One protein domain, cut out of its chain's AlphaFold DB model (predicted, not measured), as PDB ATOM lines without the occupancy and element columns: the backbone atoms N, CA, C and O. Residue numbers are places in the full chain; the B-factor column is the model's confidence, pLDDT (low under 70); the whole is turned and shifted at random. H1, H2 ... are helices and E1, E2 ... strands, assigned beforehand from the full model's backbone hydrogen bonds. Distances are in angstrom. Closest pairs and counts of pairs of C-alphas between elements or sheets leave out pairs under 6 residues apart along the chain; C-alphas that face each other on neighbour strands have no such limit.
ATOM      1  N   THR A 107     176.247 134.987 243.642       93.62
ATOM      2  CA  THR A 107     175.228 135.984 243.336       93.62
ATOM      3  C   THR A 107     175.490 137.262 244.132       93.62
ATOM      4  O   THR A 107     176.077 137.241 245.217       93.62
ATOM      5  N   ILE A 108     175.004 138.397 243.631       93.75
ATOM      6  CA  ILE A 108     175.075 139.660 244.373       93.75
ATOM      7  C   ILE A 108     174.365 139.551 245.729       93.75
ATOM      8  O   ILE A 108     174.831 140.104 246.718       93.75
ATOM      9  N   ARG A 109     173.279 138.773 245.800       92.94
ATOM     10  CA  ARG A 109     172.524 138.512 247.028       92.94
ATOM     11  C   ARG A 109     173.405 137.866 248.098       92.94
ATOM     12  O   ARG A 109     173.429 138.349 249.226       92.94
ATOM     13  N   GLU A 110     174.154 136.823 247.742       94.19
ATOM     14  CA  GLU A 110     175.113 136.181 248.654       94.19
ATOM     15  C   GLU A 110     176.176 137.170 249.139       94.19
ATOM     16  O   GLU A 110     176.479 137.197 250.330       94.19
ATOM     17  N   LEU A 111     176.680 138.040 248.255       95.25
ATOM     18  CA  LEU A 111     177.624 139.087 248.649       95.25
ATOM     19  C   LEU A 111     177.016 140.059 249.671       95.25
ATOM     20  O   LEU A 111     177.685 140.430 250.634       95.25
ATOM     21  N   PHE A 112     175.755 140.460 249.492       94.44
ATOM     22  CA  PHE A 112     175.080 141.345 250.442       94.44
ATOM     23  C   PHE A 112     175.003 140.724 251.841       94.44
ATOM     24  O   PHE A 112     175.379 141.381 252.810       94.44
ATOM     25  N   PHE A 113     174.579 139.460 251.935       93.12
ATOM     26  CA  PHE A 113     174.489 138.734 253.207       93.12
ATOM     27  C   PHE A 113     175.852 138.427 253.828       93.12
ATOM     28  O   PHE A 113     175.969 138.377 255.049       93.12
ATOM     29  N   HIS A 114     176.883 138.249 253.004       93.69
ATOM     30  CA  HIS A 114     178.253 138.075 253.476       93.69
ATOM     31  C   HIS A 114     178.808 139.351 254.123       93.69
ATOM     32  O   HIS A 114     179.491 139.283 255.141       93.69
ATOM     33  N   ILE A 115     178.511 140.524 253.552       94.38
ATOM     34  CA  ILE A 115     178.958 141.811 254.106       94.38
ATOM     35  C   ILE A 115     178.149 142.190 255.355       94.38
ATOM     36  O   ILE A 115     178.711 142.770 256.288       94.38
ATOM     37  N   ASP A 116     176.844 141.919 255.353       92.88
ATOM     38  CA  ASP A 116     175.944 142.159 256.482       92.88
ATOM     39  C   ASP A 116     174.775 141.151 256.456       92.88
ATOM     40  O   ASP A 116     173.888 141.260 255.600       92.88
ATOM     41  N   PRO A 117     174.705 140.198 257.406       90.81
ATOM     42  CA  PRO A 117     173.597 139.241 257.492       90.81
ATOM     43  C   PRO A 117     172.218 139.911 257.625       90.81
ATOM     44  O   PRO A 117     171.201 139.372 257.179       90.81
ATOM     45  N   ASN A 118     172.176 141.126 258.179       90.25
ATOM     46  CA  ASN A 118     170.962 141.909 258.382       90.25
ATOM     47  C   ASN A 118     170.685 142.888 257.233       90.25
ATOM     48  O   ASN A 118     169.804 143.739 257.363       90.25
ATOM     49  N   ALA A 119     171.375 142.763 256.089       90.12
ATOM     50  CA  ALA A 119     171.183 143.631 254.922       90.12
ATOM     51  C   ALA A 119     169.701 143.775 254.514       90.12
ATOM     52  O   ALA A 119     169.275 144.851 254.100       90.12
ATOM     53  N   HIS A 120     168.922 142.702 254.673       87.19
ATOM     54  CA  HIS A 120     167.511 142.599 254.307       87.19
ATOM     55  C   HIS A 120     166.521 143.232 255.308       87.19
ATOM     56  O   HIS A 120     165.347 143.387 254.973       87.19
ATOM     57  N   VAL A 121     166.948 143.564 256.531       86.62
ATOM     58  CA  VAL A 121     166.052 144.043 257.594       86.62
ATOM     59  C   VAL A 121     165.804 145.543 257.426       86.62
ATOM     60  O   VAL A 121     166.704 146.360 257.624       86.62
ATOM     61  N   GLU A 122     164.572 145.922 257.080       82.31
ATOM     62  CA  GLU A 122     164.133 147.319 257.116       82.31
ATOM     63  C   GLU A 122     163.579 147.660 258.502       82.31
ATOM     64  O   GLU A 122     162.423 147.402 258.821       82.31
ATOM     65  N   ASP A 123     164.419 148.264 259.336       78.94
ATOM     66  CA  ASP A 123     163.972 148.983 260.528       78.94
ATOM     67  C   ASP A 123     163.803 150.444 260.108       78.94
ATOM     68  O   ASP A 123     164.780 151.032 259.666       78.94
ATOM     69  N   GLY A 124     162.599 151.025 260.173       75.31
ATOM     70  CA  GLY A 124     162.143 152.223 259.432       75.31
ATOM     71  C   GLY A 124     163.018 153.495 259.434       75.31
ATOM     72  O   GLY A 124     162.695 154.460 258.742       75.31
ATOM     73  N   THR A 125     164.138 153.516 260.155       76.25
ATOM     74  CA  THR A 125     165.172 154.563 260.122       76.25
ATOM     75  C   THR A 125     166.490 154.140 259.455       76.25
ATOM     76  O   THR A 125     167.237 154.991 258.968       76.25
ATOM     77  N   LYS A 126     166.791 152.841 259.392       83.31
ATOM     78  CA  LYS A 126     168.022 152.269 258.843       83.31
ATOM     79  C   LYS A 126     167.711 151.432 257.608       83.31
ATOM     80  O   LYS A 126     166.784 150.635 257.573       83.31
ATOM     81  N   ARG A 127     168.550 151.591 256.587       87.56
ATOM     82  CA  ARG A 127     168.538 150.755 255.381       87.56
ATOM     83  C   ARG A 127     169.906 150.090 255.247       87.56
ATOM     84  O   ARG A 127     170.756 150.642 254.543       87.56
ATOM     85  N   PRO A 128     170.162 148.977 255.962       89.94
ATOM     86  CA  PRO A 128     171.456 148.292 255.949       89.94
ATOM     87  C   PRO A 128     171.916 147.947 254.527       89.94
ATOM     88  O   PRO A 128     173.045 148.266 254.149       89.94
ATOM     89  N   TRP A 129     171.002 147.460 253.678       89.81
ATOM     90  CA  TRP A 129     171.268 147.222 252.257       89.81
ATOM     91  C   TRP A 129     171.841 148.443 251.529       89.81
ATOM     92  O   TRP A 129     172.701 148.291 250.669       89.81
ATOM     93  N   ARG A 130     171.438 149.672 251.872       90.56
ATOM     94  CA  ARG A 130     171.957 150.874 251.200       90.56
ATOM     95  C   ARG A 130     173.433 151.092 251.520       90.56
ATOM     96  O   ARG A 130     174.196 151.505 250.651       90.56
ATOM     97  N   GLN A 131     173.841 150.792 252.752       91.88
ATOM     98  CA  GLN A 131     175.239 150.890 253.176       91.88
ATOM     99  C   GLN A 131     176.091 149.808 252.509       91.88
ATOM    100  O   GLN A 131     177.174 150.104 252.004       91.88
ATOM    101  N   VAL A 132     175.590 148.570 252.467       93.25
ATOM    102  CA  VAL A 132     176.250 147.452 251.775       93.25
ATOM    103  C   VAL A 132     176.373 147.737 250.279       93.25
ATOM    104  O   VAL A 132     177.468 147.676 249.725       93.25
ATOM    105  N   GLY A 133     175.279 148.161 249.647       93.25
ATOM    106  CA  GLY A 133     175.253 148.552 248.245       93.25
ATOM    107  C   GLY A 133     176.238 149.677 247.938       93.25
ATOM    108  O   GLY A 133     176.947 149.611 246.940       93.25
ATOM    109  N   HIS A 134     176.373 150.675 248.817       92.81
ATOM    110  CA  HIS A 134     177.381 151.721 248.645       92.81
ATOM    111  C   HIS A 134     178.815 151.166 248.671       92.81
ATOM    112  O   HIS A 134     179.612 151.524 247.808       92.81
ATOM    113  N   LYS A 135     179.142 150.248 249.594       95.19
ATOM    114  CA  LYS A 135     180.466 149.592 249.630       95.19
ATOM    115  C   LYS A 135     180.757 148.838 248.331       95.19
ATOM    116  O   LYS A 135     181.847 148.977 247.782       95.19
ATOM    117  N   ILE A 136     179.778 148.082 247.834       95.06
ATOM    118  CA  ILE A 136     179.894 147.319 246.584       95.06
ATOM    119  C   ILE A 136     180.069 148.260 245.388       95.06
ATOM    120  O   ILE A 136     180.974 148.048 244.585       95.06
ATOM    121  N   LYS A 137     179.257 149.325 245.289       93.50
ATOM    122  CA  LYS A 137     179.376 150.343 244.232       93.50
ATOM    123  C   LYS A 137     180.769 150.956 244.203       93.50
ATOM    124  O   LYS A 137     181.360 151.048 243.136       93.50
ATOM    125  N   THR A 138     181.293 151.343 245.363       94.56
ATOM    126  CA  THR A 138     182.627 151.942 245.472       94.56
ATOM    127  C   THR A 138     183.716 150.963 245.032       94.56
ATOM    128  O   THR A 138     184.544 151.322 244.201       94.56
ATOM    129  N   ALA A 139     183.683 149.712 245.504       96.06
ATOM    130  CA  ALA A 139     184.647 148.690 245.086       96.06
ATOM    131  C   ALA A 139     184.571 148.397 243.575       96.06
ATOM    132  O   ALA A 139     185.596 148.236 242.915       96.06
ATOM    133  N   HIS A 140     183.365 148.367 243.005       94.88
ATOM    134  CA  HIS A 140     183.181 148.169 241.570       94.88
ATOM    135  C   HIS A 140     183.692 149.357 240.743       94.88
ATOM    136  O   HIS A 140     184.421 149.159 239.771       94.88
ATOM    137  N   ALA A 141     183.365 150.586 241.152       93.25
ATOM    138  CA  ALA A 141     183.800 151.809 240.481       93.25
ATOM    139  C   ALA A 141     185.330 151.973 240.493       93.25
ATOM    140  O   ALA A 141     185.901 152.450 239.514       93.25
ATOM    141  N   ASN A 142     185.991 151.526 241.564       95.12
ATOM    142  CA  ASN A 142     187.452 151.507 241.674       95.12
ATOM    143  C   ASN A 142     188.117 150.392 240.845       95.12
ATOM    144  O   ASN A 142     189.332 150.407 240.664       95.12
ATOM    145  N   GLY A 143     187.346 149.419 240.348       94.44
ATOM    146  CA  GLY A 143     187.867 148.229 239.672       94.44
ATOM    147  C   GLY A 143     188.347 147.120 240.618       94.44
ATOM    148  O   GLY A 143     188.810 146.086 240.135       94.44
ATOM    149  N   ASP A 144     188.189 147.296 241.933       96.06
ATOM    150  CA  ASP A 144     188.561 146.319 242.964       96.06
ATOM    151  C   ASP A 144     187.654 145.080 242.934       96.06
ATOM    152  O   ASP A 144     188.091 143.979 243.274       96.06
ATOM    153  N   LEU A 145     186.396 145.249 242.503       96.00
ATOM    154  CA  LEU A 145     185.399 144.188 242.345       96.00
ATOM    155  C   LEU A 145     184.900 144.110 240.897       96.00
ATOM    156  O   LEU A 145     184.305 145.058 240.371       96.00
ATOM    157  N   VAL A 146     185.078 142.952 240.257       95.44
ATOM    158  CA  VAL A 146     184.488 142.676 238.944       95.44
ATOM    159  C   VAL A 146     183.104 142.065 239.136       95.44
ATOM    160  O   VAL A 146     182.916 141.158 239.944       95.44
ATOM    161  N   ILE A 147     182.136 142.589 238.388       94.31
ATOM    162  CA  ILE A 147     180.742 142.155 238.434       94.31
ATOM    163  C   ILE A 147     180.345 141.714 237.035       94.31
ATOM    164  O   ILE A 147     180.679 142.375 236.051       94.31
ATOM    165  N   TRP A 148     179.654 140.587 236.955       94.81
ATOM    166  CA  TRP A 148     179.067 140.053 235.737       94.81
ATOM    167  C   TRP A 148     177.554 140.116 235.851       94.81
ATOM    168  O   TRP A 148     177.009 139.965 236.943       94.81
ATOM    169  N   ALA A 149     176.879 140.361 234.740       92.69
ATOM    170  CA  ALA A 149     175.439 140.545 234.721       92.69
ATOM    171  C   ALA A 149     174.854 140.040 233.404       92.69
ATOM    172  O   ALA A 149     175.502 140.121 232.359       92.69
ATOM    173  N   THR A 150     173.625 139.544 233.439       91.00
ATOM    174  CA  THR A 150     172.884 139.153 232.238       91.00
ATOM    175  C   THR A 150     172.143 140.378 231.699       91.00
ATOM    176  O   THR A 150     171.337 140.950 232.433       91.00
ATOM    177  N   PRO A 151     172.387 140.822 230.454       89.81
ATOM    178  CA  PRO A 151     171.628 141.925 229.869       89.81
ATOM    179  C   PRO A 151     170.148 141.557 229.754       89.81
ATOM    180  O   PRO A 151     169.820 140.490 229.225       89.81
ATOM    181  N   MET A 152     169.264 142.440 230.211       84.94
ATOM    182  CA  MET A 152     167.829 142.314 229.989       84.94
ATOM    183  C   MET A 152     167.466 142.840 228.590       84.94
ATOM    184  O   MET A 152     168.061 143.817 228.130       84.94
ATOM    185  N   PRO A 153     166.533 142.188 227.875       81.00
ATOM    186  CA  PRO A 153     165.969 142.737 226.645       81.00
ATOM    187  C   PRO A 153     165.255 144.074 226.915       81.00
ATOM    188  O   PRO A 153     164.716 144.283 227.998       81.00
ATOM    189  N   GLU A 154     165.254 144.979 225.933       76.50
ATOM    190  CA  GLU A 154     164.656 146.322 226.060       76.50
ATOM    191  C   GLU A 154     163.141 146.250 226.346       76.50
ATOM    192  O   GLU A 154     162.616 147.037 227.132       76.50
ATOM    193  N   ASP A 155     162.478 145.211 225.825       73.25
ATOM    194  CA  ASP A 155     161.034 144.978 225.944       73.25
ATOM    195  C   ASP A 155     160.642 144.099 227.155       73.25
ATOM    196  O   ASP A 155     159.510 143.629 227.260       73.25
ATOM    197  N   PHE A 156     161.554 143.884 228.117       69.00
ATOM    198  CA  PHE A 156     161.353 142.990 229.275       69.00
ATOM    199  C   PHE A 156     160.100 143.310 230.115       69.00
ATOM    200  O   PHE A 156     159.579 142.446 230.817       69.00
ATOM    201  N   LEU A 157     159.611 144.553 230.073       64.56
ATOM    202  CA  LEU A 157     158.417 144.962 230.816       64.56
ATOM    203  C   LEU A 157     157.098 144.503 230.171       64.56
ATOM    204  O   LEU A 157     156.077 144.543 230.858       64.56
ATOM    205  N   GLU A 158     157.096 144.089 228.900       64.88
ATOM    206  CA  GLU A 158     155.868 143.787 228.147       64.88
ATOM    207  C   GLU A 158     155.594 142.281 227.984       64.88
ATOM    208  O   GLU A 158     154.429 141.886 227.934       64.88
ATOM    209  N   GLU A 159     156.618 141.421 228.015       59.03
ATOM    210  CA  GLU A 159     156.467 139.967 227.853       59.03
ATOM    211  C   GLU A 159     156.993 139.205 229.083       59.03
ATOM    212  O   GLU A 159     158.189 139.001 229.260       59.03
ATOM    213  N   MET A 160     156.081 138.766 229.960       59.44
ATOM    214  CA  MET A 160     156.409 137.932 231.131       59.44
ATOM    215  C   MET A 160     156.634 136.441 230.803       59.44
ATOM    216  O   MET A 160     156.990 135.672 231.700       59.44
ATOM    217  N   ASP A 161     156.448 136.019 229.550       62.19
ATOM    218  CA  ASP A 161     156.666 134.638 229.111       62.19
ATOM    219  C   ASP A 161     158.124 134.448 228.658       62.19
ATOM    220  O   ASP A 161     158.471 134.616 227.492       62.19
ATOM    221  N   PHE A 162     159.008 134.088 229.593       63.66
ATOM    222  CA  PHE A 162     160.435 133.867 229.317       63.66
ATOM    223  C   PHE A 162     160.761 132.409 228.958       63.66
ATOM    224  O   PHE A 162     160.823 131.561 229.854       63.66
ATOM    225  N   PRO A 163     161.113 132.123 227.689       52.34
ATOM    226  CA  PRO A 163     162.054 131.035 227.419       52.34
ATOM    227  C   PRO A 163     163.161 131.355 226.396       52.34
ATOM    228  O   PRO A 163     164.010 130.492 226.165       52.34
ATOM    229  N   GLU A 164     163.215 132.540 225.782       56.50
ATOM    230  CA  GLU A 164     164.251 132.804 224.775       56.50
ATOM    231  C   GLU A 164     165.634 133.035 225.401       56.50
ATOM    232  O   GLU A 164     165.794 133.692 226.429       56.50
ATOM    233  N   ALA A 165     166.632 132.386 224.795       63.34
ATOM    234  CA  ALA A 165     167.971 132.141 225.311       63.34
ATOM    235  C   ALA A 165     168.556 133.320 226.102       63.34
ATOM    236  O   ALA A 165     168.902 134.359 225.532       63.34
ATOM    237  N   ARG A 166     168.737 133.130 227.419       72.69
ATOM    238  CA  ARG A 166     169.470 134.091 228.248       72.69
ATOM    239  C   ARG A 166     170.811 134.377 227.588       72.69
ATOM    240  O   ARG A 166     171.605 133.461 227.353       72.69
ATOM    241  N   LYS A 167     171.066 135.655 227.305       85.56
ATOM    242  CA  LYS A 167     172.393 136.092 226.880       85.56
ATOM    243  C   LYS A 167     173.402 135.669 227.957       85.56
ATOM    244  O   LYS A 167     173.071 135.710 229.143       85.56
ATOM    245  N   PRO A 168     174.612 135.232 227.581       88.50
ATOM    246  CA  PRO A 168     175.627 134.904 228.570       88.50
ATOM    247  C   PRO A 168     175.939 136.144 229.429       88.50
ATOM    248  O   PRO A 168     175.910 137.259 228.896       88.50
ATOM    249  N   PRO A 169     176.262 135.975 230.724       91.38
ATOM    250  CA  PRO A 169     176.659 137.089 231.572       91.38
ATOM    251  C   PRO A 169     177.843 137.848 230.968       91.38
ATOM    252  O   PRO A 169     178.858 137.256 230.590       91.38
ATOM    253  N   VAL A 170     177.722 139.168 230.902       93.12
ATOM    254  CA  VAL A 170     178.771 140.076 230.441       93.12
ATOM    255  C   VAL A 170     179.376 140.803 231.632       93.12
ATOM    256  O   VAL A 170     178.722 140.995 232.655       93.12
ATOM    257  N   ARG A 171     180.641 141.212 231.520       94.06
ATOM    258  CA  ARG A 171     181.263 142.057 232.540       94.06
ATOM    259  C   ARG A 171     180.553 143.410 232.563       94.06
ATOM    260  O   ARG A 171     180.521 144.103 231.548       94.06
ATOM    261  N   LEU A 172     180.035 143.784 233.726       92.06
ATOM    262  CA  LEU A 172     179.389 145.065 233.956       92.06
ATOM    263  C   LEU A 172     180.427 146.188 233.886       92.06
ATOM    264  O   LEU A 172     181.550 146.056 234.392       92.06
ATOM    265  N   ARG A 173     180.062 147.289 233.231       92.06
ATOM    266  CA  ARG A 173     180.928 148.465 233.132       92.06
ATOM    267  C   ARG A 173     181.082 149.121 234.502       92.06
ATOM    268  O   ARG A 173     180.100 149.302 235.209       92.06
ATOM    269  N   THR A 174     182.295 149.563 234.831       92.69
ATOM    270  CA  THR A 174     182.613 150.180 236.132       92.69
ATOM    271  C   THR A 174     181.887 151.506 236.382       92.69
ATOM    272  O   THR A 174     181.781 151.942 237.525       92.69
ATOM    273  N   ASP A 175     181.385 152.160 235.332       89.50
ATOM    274  CA  ASP A 175     180.605 153.396 235.413       89.50
ATOM    275  C   ASP A 175     179.085 153.175 235.474       89.50
ATOM    276  O   ASP A 175     178.351 154.131 235.709       89.50
ATOM    277  N   TYR A 176     178.606 151.931 235.350       86.69
ATOM    278  CA  TYR A 176     177.177 151.612 235.252       86.69
ATOM    279  C   TYR A 176     176.343 152.126 236.439       86.69
ATOM    280  O   TYR A 176     175.226 152.599 236.269       86.69
ATOM    281  N   TRP A 177     176.885 152.087 237.660       86.88
ATOM    282  CA  TRP A 177     176.173 152.543 238.861       86.88
ATOM    283  C   TRP A 177     176.526 153.961 239.315       86.88
ATOM    284  O   TRP A 177     176.194 154.327 240.448       86.88
ATOM    285  N   GLN A 178     177.195 154.774 238.494       84.69
ATOM    286  CA  GLN A 178     177.482 156.162 238.882       84.69
ATOM    287  C   GLN A 178     176.187 156.945 239.149       84.69
ATOM    288  O   GLN A 178     176.093 157.620 240.174       84.69
ATOM    289  N   ASP A 179     175.156 156.717 238.330       81.56
ATOM    290  CA  ASP A 179     173.880 157.445 238.381       81.56
ATOM    291  C   ASP A 179     172.689 156.606 238.891       81.56
ATOM    292  O   ASP A 179     171.538 157.054 238.873       81.56
ATOM    293  N   GLY A 180     172.939 155.380 239.362       79.56
ATOM    294  CA  GLY A 180     171.888 154.445 239.772       79.56
ATOM    295  C   GLY A 180     172.060 153.899 241.187       79.56
ATOM    296  O   GLY A 180     173.175 153.639 241.631       79.56
ATOM    297  N   ASP A 181     170.962 153.709 241.916       80.94
ATOM    298  CA  ASP A 181     170.969 153.086 243.248       80.94
ATOM    299  C   ASP A 181     170.542 151.618 243.171       80.94
ATOM    300  O   ASP A 181     169.682 151.264 242.365       80.94
ATOM    301  N   PHE A 182     171.110 150.767 244.034       82.81
ATOM    302  CA  PHE A 182     170.630 149.392 244.191       82.81
ATOM    303  C   PHE A 182     169.151 149.375 244.596       82.81
ATOM    304  O   PHE A 182     168.705 150.184 245.416       82.81
ATOM    305  N   THR A 183     168.392 148.437 244.045       79.25
ATOM    306  CA  THR A 183     167.013 148.146 244.453       79.25
ATOM    307  C   THR A 183     166.997 146.989 245.447       79.25
ATOM    308  O   THR A 183     167.864 146.131 245.429       79.25
ATOM    309  N   TYR A 184     166.003 146.926 246.332       75.69
ATOM    310  CA  TYR A 184     165.844 145.812 247.281       75.69
ATOM    311  C   TYR A 184     165.152 144.585 246.657       75.69
ATOM    312  O   TYR A 184     164.897 143.590 247.335       75.69
ATOM    313  N   SER A 185     164.801 144.649 245.370       79.88
ATOM    314  CA  SER A 185     163.952 143.655 244.709       79.88
ATOM    315  C   SER A 185     164.622 142.296 244.511       79.88
ATOM    316  O   SER A 185     163.918 141.331 244.250       79.88
ATOM    317  N   PHE A 186     165.941 142.191 244.699       78.69
ATOM    318  CA  PHE A 186     166.683 140.931 244.589       78.69
ATOM    319  C   PHE A 186     166.803 140.136 245.900       78.69
ATOM    320  O   PHE A 186     167.354 139.036 245.900       78.69
ATOM    321  N   PHE A 187     166.346 140.677 247.035       82.88
ATOM    322  CA  PHE A 187     166.422 139.974 248.323       82.88
ATOM    323  C   PHE A 187     165.469 138.779 248.472       82.88
ATOM    324  O   PHE A 187     165.902 137.790 249.083       82.88
ATOM    325  N   PRO A 188     164.210 138.824 247.984       84.06
ATOM    326  CA  PRO A 188     163.326 137.668 248.048       84.06
ATOM    327  C   PRO A 188     163.934 136.477 247.303       84.06
ATOM    328  O   PRO A 188     164.523 136.640 246.239       84.06
ATOM    329  N   ASP A 189     163.794 135.268 247.847       77.50
ATOM    330  CA  ASP A 189     164.228 134.046 247.155       77.50
ATOM    331  C   ASP A 189     163.126 133.543 246.224       77.50
ATOM    332  O   ASP A 189     162.522 132.492 246.430       77.50
ATOM    333  N   THR A 190     162.775 134.368 245.246       80.62
ATOM    334  CA  THR A 190     161.796 134.019 244.221       80.62
ATOM    335  C   THR A 190     162.447 134.146 242.858       80.62
ATOM    336  O   THR A 190     163.337 134.975 242.658       80.62
ATOM    337  N   ASP A 191     161.994 133.351 241.891       73.81
ATOM    338  CA  ASP A 191     162.487 133.486 240.520       73.81
ATOM    339  C   ASP A 191     162.252 134.914 240.007       73.81
ATOM    340  O   ASP A 191     163.168 135.535 239.480       73.81
ATOM    341  N   ALA A 192     161.089 135.504 240.307       75.31
ATOM    342  CA  ALA A 192     160.775 136.898 239.989       75.31
ATOM    343  C   ALA A 192     161.793 137.914 240.552       75.31
ATOM    344  O   ALA A 192     162.107 138.908 239.895       75.31
ATOM    345  N   ALA A 193     162.343 137.675 241.745       75.69
ATOM    346  CA  ALA A 193     163.355 138.544 242.340       75.69
ATOM    347  C   ALA A 193     164.708 138.455 241.621       75.69
ATOM    348  O   ALA A 193     165.400 139.465 241.489       75.69
ATOM    349  N   ARG A 194     165.075 137.280 241.092       70.31
ATOM    350  CA  ARG A 194     166.302 137.108 240.283       70.31
ATOM    351  C   ARG A 194     166.248 137.931 238.996       70.31
ATOM    352  O   ARG A 194     167.247 138.526 238.586       70.31
ATOM    353  N   PHE A 195     165.049 138.015 238.429       71.44
ATOM    354  CA  PHE A 195     164.739 138.768 237.220       71.44
ATOM    355  C   PHE A 195     164.414 140.242 237.447       71.44
ATOM    356  O   PHE A 195     164.191 140.979 236.492       71.44
ATOM    357  N   SER A 196     164.356 140.686 238.697       77.12
ATOM    358  CA  SER A 196     164.072 142.082 238.977       77.12
ATOM    359  C   SER A 196     165.276 142.949 238.625       77.12
ATOM    360  O   SER A 196     166.423 142.576 238.872       77.12
ATOM    361  N   GLU A 197     165.014 144.138 238.093       77.81
ATOM    362  CA  GLU A 197     166.052 145.132 237.854       77.81
ATOM    363  C   GLU A 197     166.754 145.476 239.177       77.81
ATOM    364  O   GLU A 197     166.108 145.868 240.156       77.81
ATOM    365  N   HIS A 198     168.077 145.296 239.222       74.88
ATOM    366  CA  HIS A 198     168.888 145.467 240.440       74.88
ATOM    367  C   HIS A 198     169.263 146.923 240.710       74.88
ATOM    368  O   HIS A 198     169.834 147.235 241.757       74.88
ATOM    369  N   CYS A 199     168.974 147.819 239.768       77.19
ATOM    370  CA  CYS A 199     169.319 149.223 239.862       77.19
ATOM    371  C   CYS A 199     168.182 150.104 239.351       77.19
ATOM    372  O   CYS A 199     167.642 149.867 238.282       77.19
ATOM    373  N   LYS A 200     167.837 151.153 240.100       72.94
ATOM    374  CA  LYS A 200     167.016 152.248 239.578       72.94
ATOM    375  C   LYS A 200     167.960 153.366 239.165       72.94
ATOM    376  O   LYS A 200     168.536 154.030 240.030       72.94
ATOM    377  N   THR A 201     168.119 153.573 237.863       68.69
ATOM    378  CA  THR A 201     168.816 154.746 237.320       68.69
ATOM    379  C   THR A 201     167.971 155.996 237.555       68.69
ATOM    380  O   THR A 201     166.779 156.025 237.228       68.69
ATOM    381  N   HIS A 202     168.561 157.043 238.133       65.06
ATOM    382  CA  HIS A 202     167.858 158.297 238.410       65.06
ATOM    383  C   HIS A 202     167.683 159.114 237.119       65.06
ATOM    384  O   HIS A 202     168.483 159.993 236.809       65.06
ATOM    385  N   GLY A 203     166.621 158.856 236.348       58.78
ATOM    386  CA  GLY A 203     166.198 159.754 235.264       58.78
ATOM    387  C   GLY A 203     165.468 159.106 234.087       58.78
ATOM    388  O   GLY A 203     165.316 157.896 233.997       58.78
ATOM    389  N   TYR A 204     165.050 159.957 233.142       52.22
ATOM    390  CA  TYR A 204     164.410 159.587 231.868       52.22
ATOM    391  C   TYR A 204     165.356 158.908 230.856       52.22
ATOM    392  O   TYR A 204     164.929 158.577 229.752       52.22
ATOM    393  N   ASN A 205     166.622 158.667 231.211       50.84
ATOM    394  CA  ASN A 205     167.573 157.913 230.388       50.84
ATOM    395  C   ASN A 205     167.374 156.400 230.573       50.84
ATOM    396  O   ASN A 205     168.311 155.661 230.831       50.84
ATOM    397  N   ARG A 206     166.139 155.929 230.374       54.06
ATOM    398  CA  ARG A 206     165.759 154.504 230.329       54.06
ATOM    399  C   ARG A 206     166.393 153.719 229.165       54.06
ATOM    400  O   ARG A 206     165.999 152.593 228.916       54.06
ATOM    401  N   ARG A 207     167.311 154.339 228.415       53.22
ATOM    402  CA  ARG A 207     167.967 153.759 227.233       53.22
ATOM    403  C   ARG A 207     169.280 153.052 227.557       53.22
ATOM    404  O   ARG A 207     169.956 152.596 226.642       53.22
ATOM    405  N   GLU A 208     169.686 153.024 228.820       67.12
ATOM    406  CA  GLU A 208     170.830 152.216 229.220       67.12
ATOM    407  C   GLU A 208     170.378 150.769 229.396       67.12
ATOM    408  O   GLU A 208     169.300 150.514 229.926       67.12
ATOM    409  N   GLU A 209     171.190 149.832 228.903       82.06
ATOM    410  CA  GLU A 209     170.954 148.400 229.060       82.06
ATOM    411  C   GLU A 209     170.709 148.086 230.544       82.06
ATOM    412  O   GLU A 209     171.574 148.314 231.394       82.06
ATOM    413  N   SER A 210     169.524 147.581 230.878       85.25
ATOM    414  CA  SER A 210     169.261 147.065 232.218       85.25
ATOM    415  C   SER A 210     169.866 145.665 232.338       85.25
ATOM    416  O   SER A 210     169.899 144.903 231.371       85.25
ATOM    417  N   TYR A 211     170.342 145.295 233.526       88.81
ATOM    418  CA  TYR A 211     170.933 143.974 233.759       88.81
ATOM    419  C   TYR A 211     170.272 143.244 234.935       88.81
ATOM    420  O   TYR A 211     169.849 143.861 235.918       88.81
ATOM    421  N   CYS A 212     170.224 141.915 234.846       89.00
ATOM    422  CA  CYS A 212     169.769 140.991 235.882       89.00
ATOM    423  C   CYS A 212     170.856 139.965 236.243       89.00
ATOM    424  O   CYS A 212     171.973 140.026 235.722       89.00
ATOM    425  N   ASP A 213     170.547 139.048 237.168       88.94
ATOM    426  CA  ASP A 213     171.444 137.961 237.592       88.94
ATOM    427  C   ASP A 213     172.881 138.427 237.898       88.94
ATOM    428  O   ASP A 213     173.857 137.855 237.412       88.94
ATOM    429  N   LEU A 214     173.025 139.493 238.689       92.50
ATOM    430  CA  LEU A 214     174.342 140.004 239.061       92.50
ATOM    431  C   LEU A 214     175.143 138.932 239.810       92.50
ATOM    432  O   LEU A 214     174.688 138.379 240.818       92.50
ATOM    433  N   GLN A 215     176.360 138.678 239.341       94.69
ATOM    434  CA  GLN A 215     177.289 137.714 239.909       94.69
ATOM    435  C   GLN A 215     178.670 138.334 240.113       94.69
ATOM    436  O   GLN A 215     179.091 139.246 239.403       94.69
ATOM    437  N   VAL A 216     179.395 137.804 241.089       95.69
ATOM    438  CA  VAL A 216     180.748 138.202 241.466       95.69
ATOM    439  C   VAL A 216     181.619 136.967 241.645       95.69
ATOM    440  O   VAL A 216     181.133 135.845 241.822       95.69
ATOM    441  N   ASN A 217     182.931 137.167 241.621       95.69
ATOM    442  CA  ASN A 217     183.862 136.130 242.020       95.69
ATOM    443  C   ASN A 217     183.993 136.114 243.553       95.69
ATOM    444  O   ASN A 217     184.306 137.128 244.177       95.69
ATOM    445  N   LYS A 218     183.760 134.948 244.156       95.00
ATOM    446  CA  LYS A 218     183.793 134.727 245.604       95.00
ATOM    447  C   LYS A 218     185.155 135.021 246.219       95.00
ATOM    448  O   LYS A 218     185.214 135.635 247.274       95.00
ATOM    449  N   GLU A 219     186.242 134.589 245.590       94.56
ATOM    450  CA  GLU A 219     187.594 134.791 246.128       94.56
ATOM    451  C   GLU A 219     187.949 136.280 246.151       94.56
ATOM    452  O   GLU A 219     188.422 136.790 247.166       94.56
ATOM    453  N   GLN A 220     187.613 137.002 245.076       95.25
ATOM    454  CA  GLN A 220     187.740 138.457 245.014       95.25
ATOM    455  C   GLN A 220     186.904 139.136 246.108       95.25
ATOM    456  O   GLN A 220     187.424 139.967 246.851       95.25
ATOM    457  N   ALA A 221     185.639 138.744 246.269       95.75
ATOM    458  CA  ALA A 221     184.776 139.279 247.317       95.75
ATOM    459  C   ALA A 221     185.324 139.023 248.733       95.75
ATOM    460  O   ALA A 221     185.358 139.943 249.546       95.75
ATOM    461  N   LEU A 222     185.800 137.807 249.015       94.50
ATOM    462  CA  LEU A 222     186.398 137.439 250.303       94.50
ATOM    463  C   LEU A 222     187.704 138.188 250.586       94.50
ATOM    464  O   LEU A 222     188.026 138.419 251.748       94.50
ATOM    465  N   SER A 223     188.450 138.589 249.553       94.62
ATOM    466  CA  SER A 223     189.650 139.416 249.729       94.62
ATOM    467  C   SER A 223     189.323 140.855 250.150       94.62
ATOM    468  O   SER A 223     190.043 141.435 250.959       94.62
ATOM    469  N   LEU A 224     188.216 141.416 249.644       95.56
ATOM    470  CA  LEU A 224     187.760 142.774 249.967       95.56
ATOM    471  C   LEU A 224     187.019 142.836 251.303       95.56
ATOM    472  O   LEU A 224     187.183 143.776 252.083       95.56
ATOM    473  N   TRP A 225     186.196 141.824 251.562       95.38
ATOM    474  CA  TRP A 225     185.411 141.679 252.778       95.38
ATOM    475  C   TRP A 225     185.709 140.308 253.377       95.38
ATOM    476  O   TRP A 225     184.931 139.375 253.178       95.38
TER     477      TRP A 225
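AT A GLANCE: This is residues 107 to 225 of the 350 residues of an uncharacterized protein of Proteobacteria bacterium (UniProt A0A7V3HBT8). A two-stranded ribbon, E1 with E4, runs through the body, with helices H1, H2 and H4 gathered toward one end and the loop of residues 152 to 168 beyond the other. A smaller ribbon, E2 with E3, packs on H2 through E2, and short H3 packs on E4. The 119 printed residues hold H1 H2 E1 E2 H3 E3 E4 H4 in order, both sheets antiparallel, class mixed, with under half of the residues in named elements. The whole is compact, with a radius of gyration of the C-alphas of 14.2 A, and spans 36 by 32 by 28 A.

HOW THE PARTS SIT: H1, residues 108 to 115, touches H2, residues 128 to 141, with residues 129 to 133 of H2 alone; the closest C-alphas, of Phe 112 and Val 132, are 6.4 A apart, and their lines are only just about perpendicular at 72 degrees. E1, residues 147 to 151, and E4, residues 211 to 216, are antiparallel neighbours, with N 148 and O 215 within hydrogen-bond range at 2.8 A. Residues 148 to 149 also pair antiparallel with residues 170 to 171. E2, residues 180 to 182, and E3, residues 199 to 201, are antiparallel neighbours, with N 200 and O 181 at 2.9 A. The closest C-alphas of H2 and E2, Gly 133 and Phe 182, are 6.2 A apart. H3, residues 191 to 194, comes closest to E4 with the C-alphas of Arg 194 and Asp 213, 5.9 A. H4, residues 218 to 224, is close to H1 but not clearly touching, Leu 111 to Ala 221 at 7.3 A between C-alphas, and is near H2. Each O i to N i+4 pair of H1, H2 and H4 is within hydrogen-bond range; H3 is too short for one.

IN THESE COORDINATES: H1 begins at C-alpha 108, (175.075, 139.660, 244.373), and H4 ends at C-alpha 224, (187.760, 142.774, 249.967). H2 measures 20.1 A, E4 13.7 A and E1 12.5 A from first to last C-alpha.

THE WHOLE: The farthest C-alphas, of Thr 125 and Glu 164, are 41.5 A apart. The printed part has no cut; the links H1 to H2 and E1 to E2 are long. Residues 156 to 165 and 201 to 208 have pLDDT under 70.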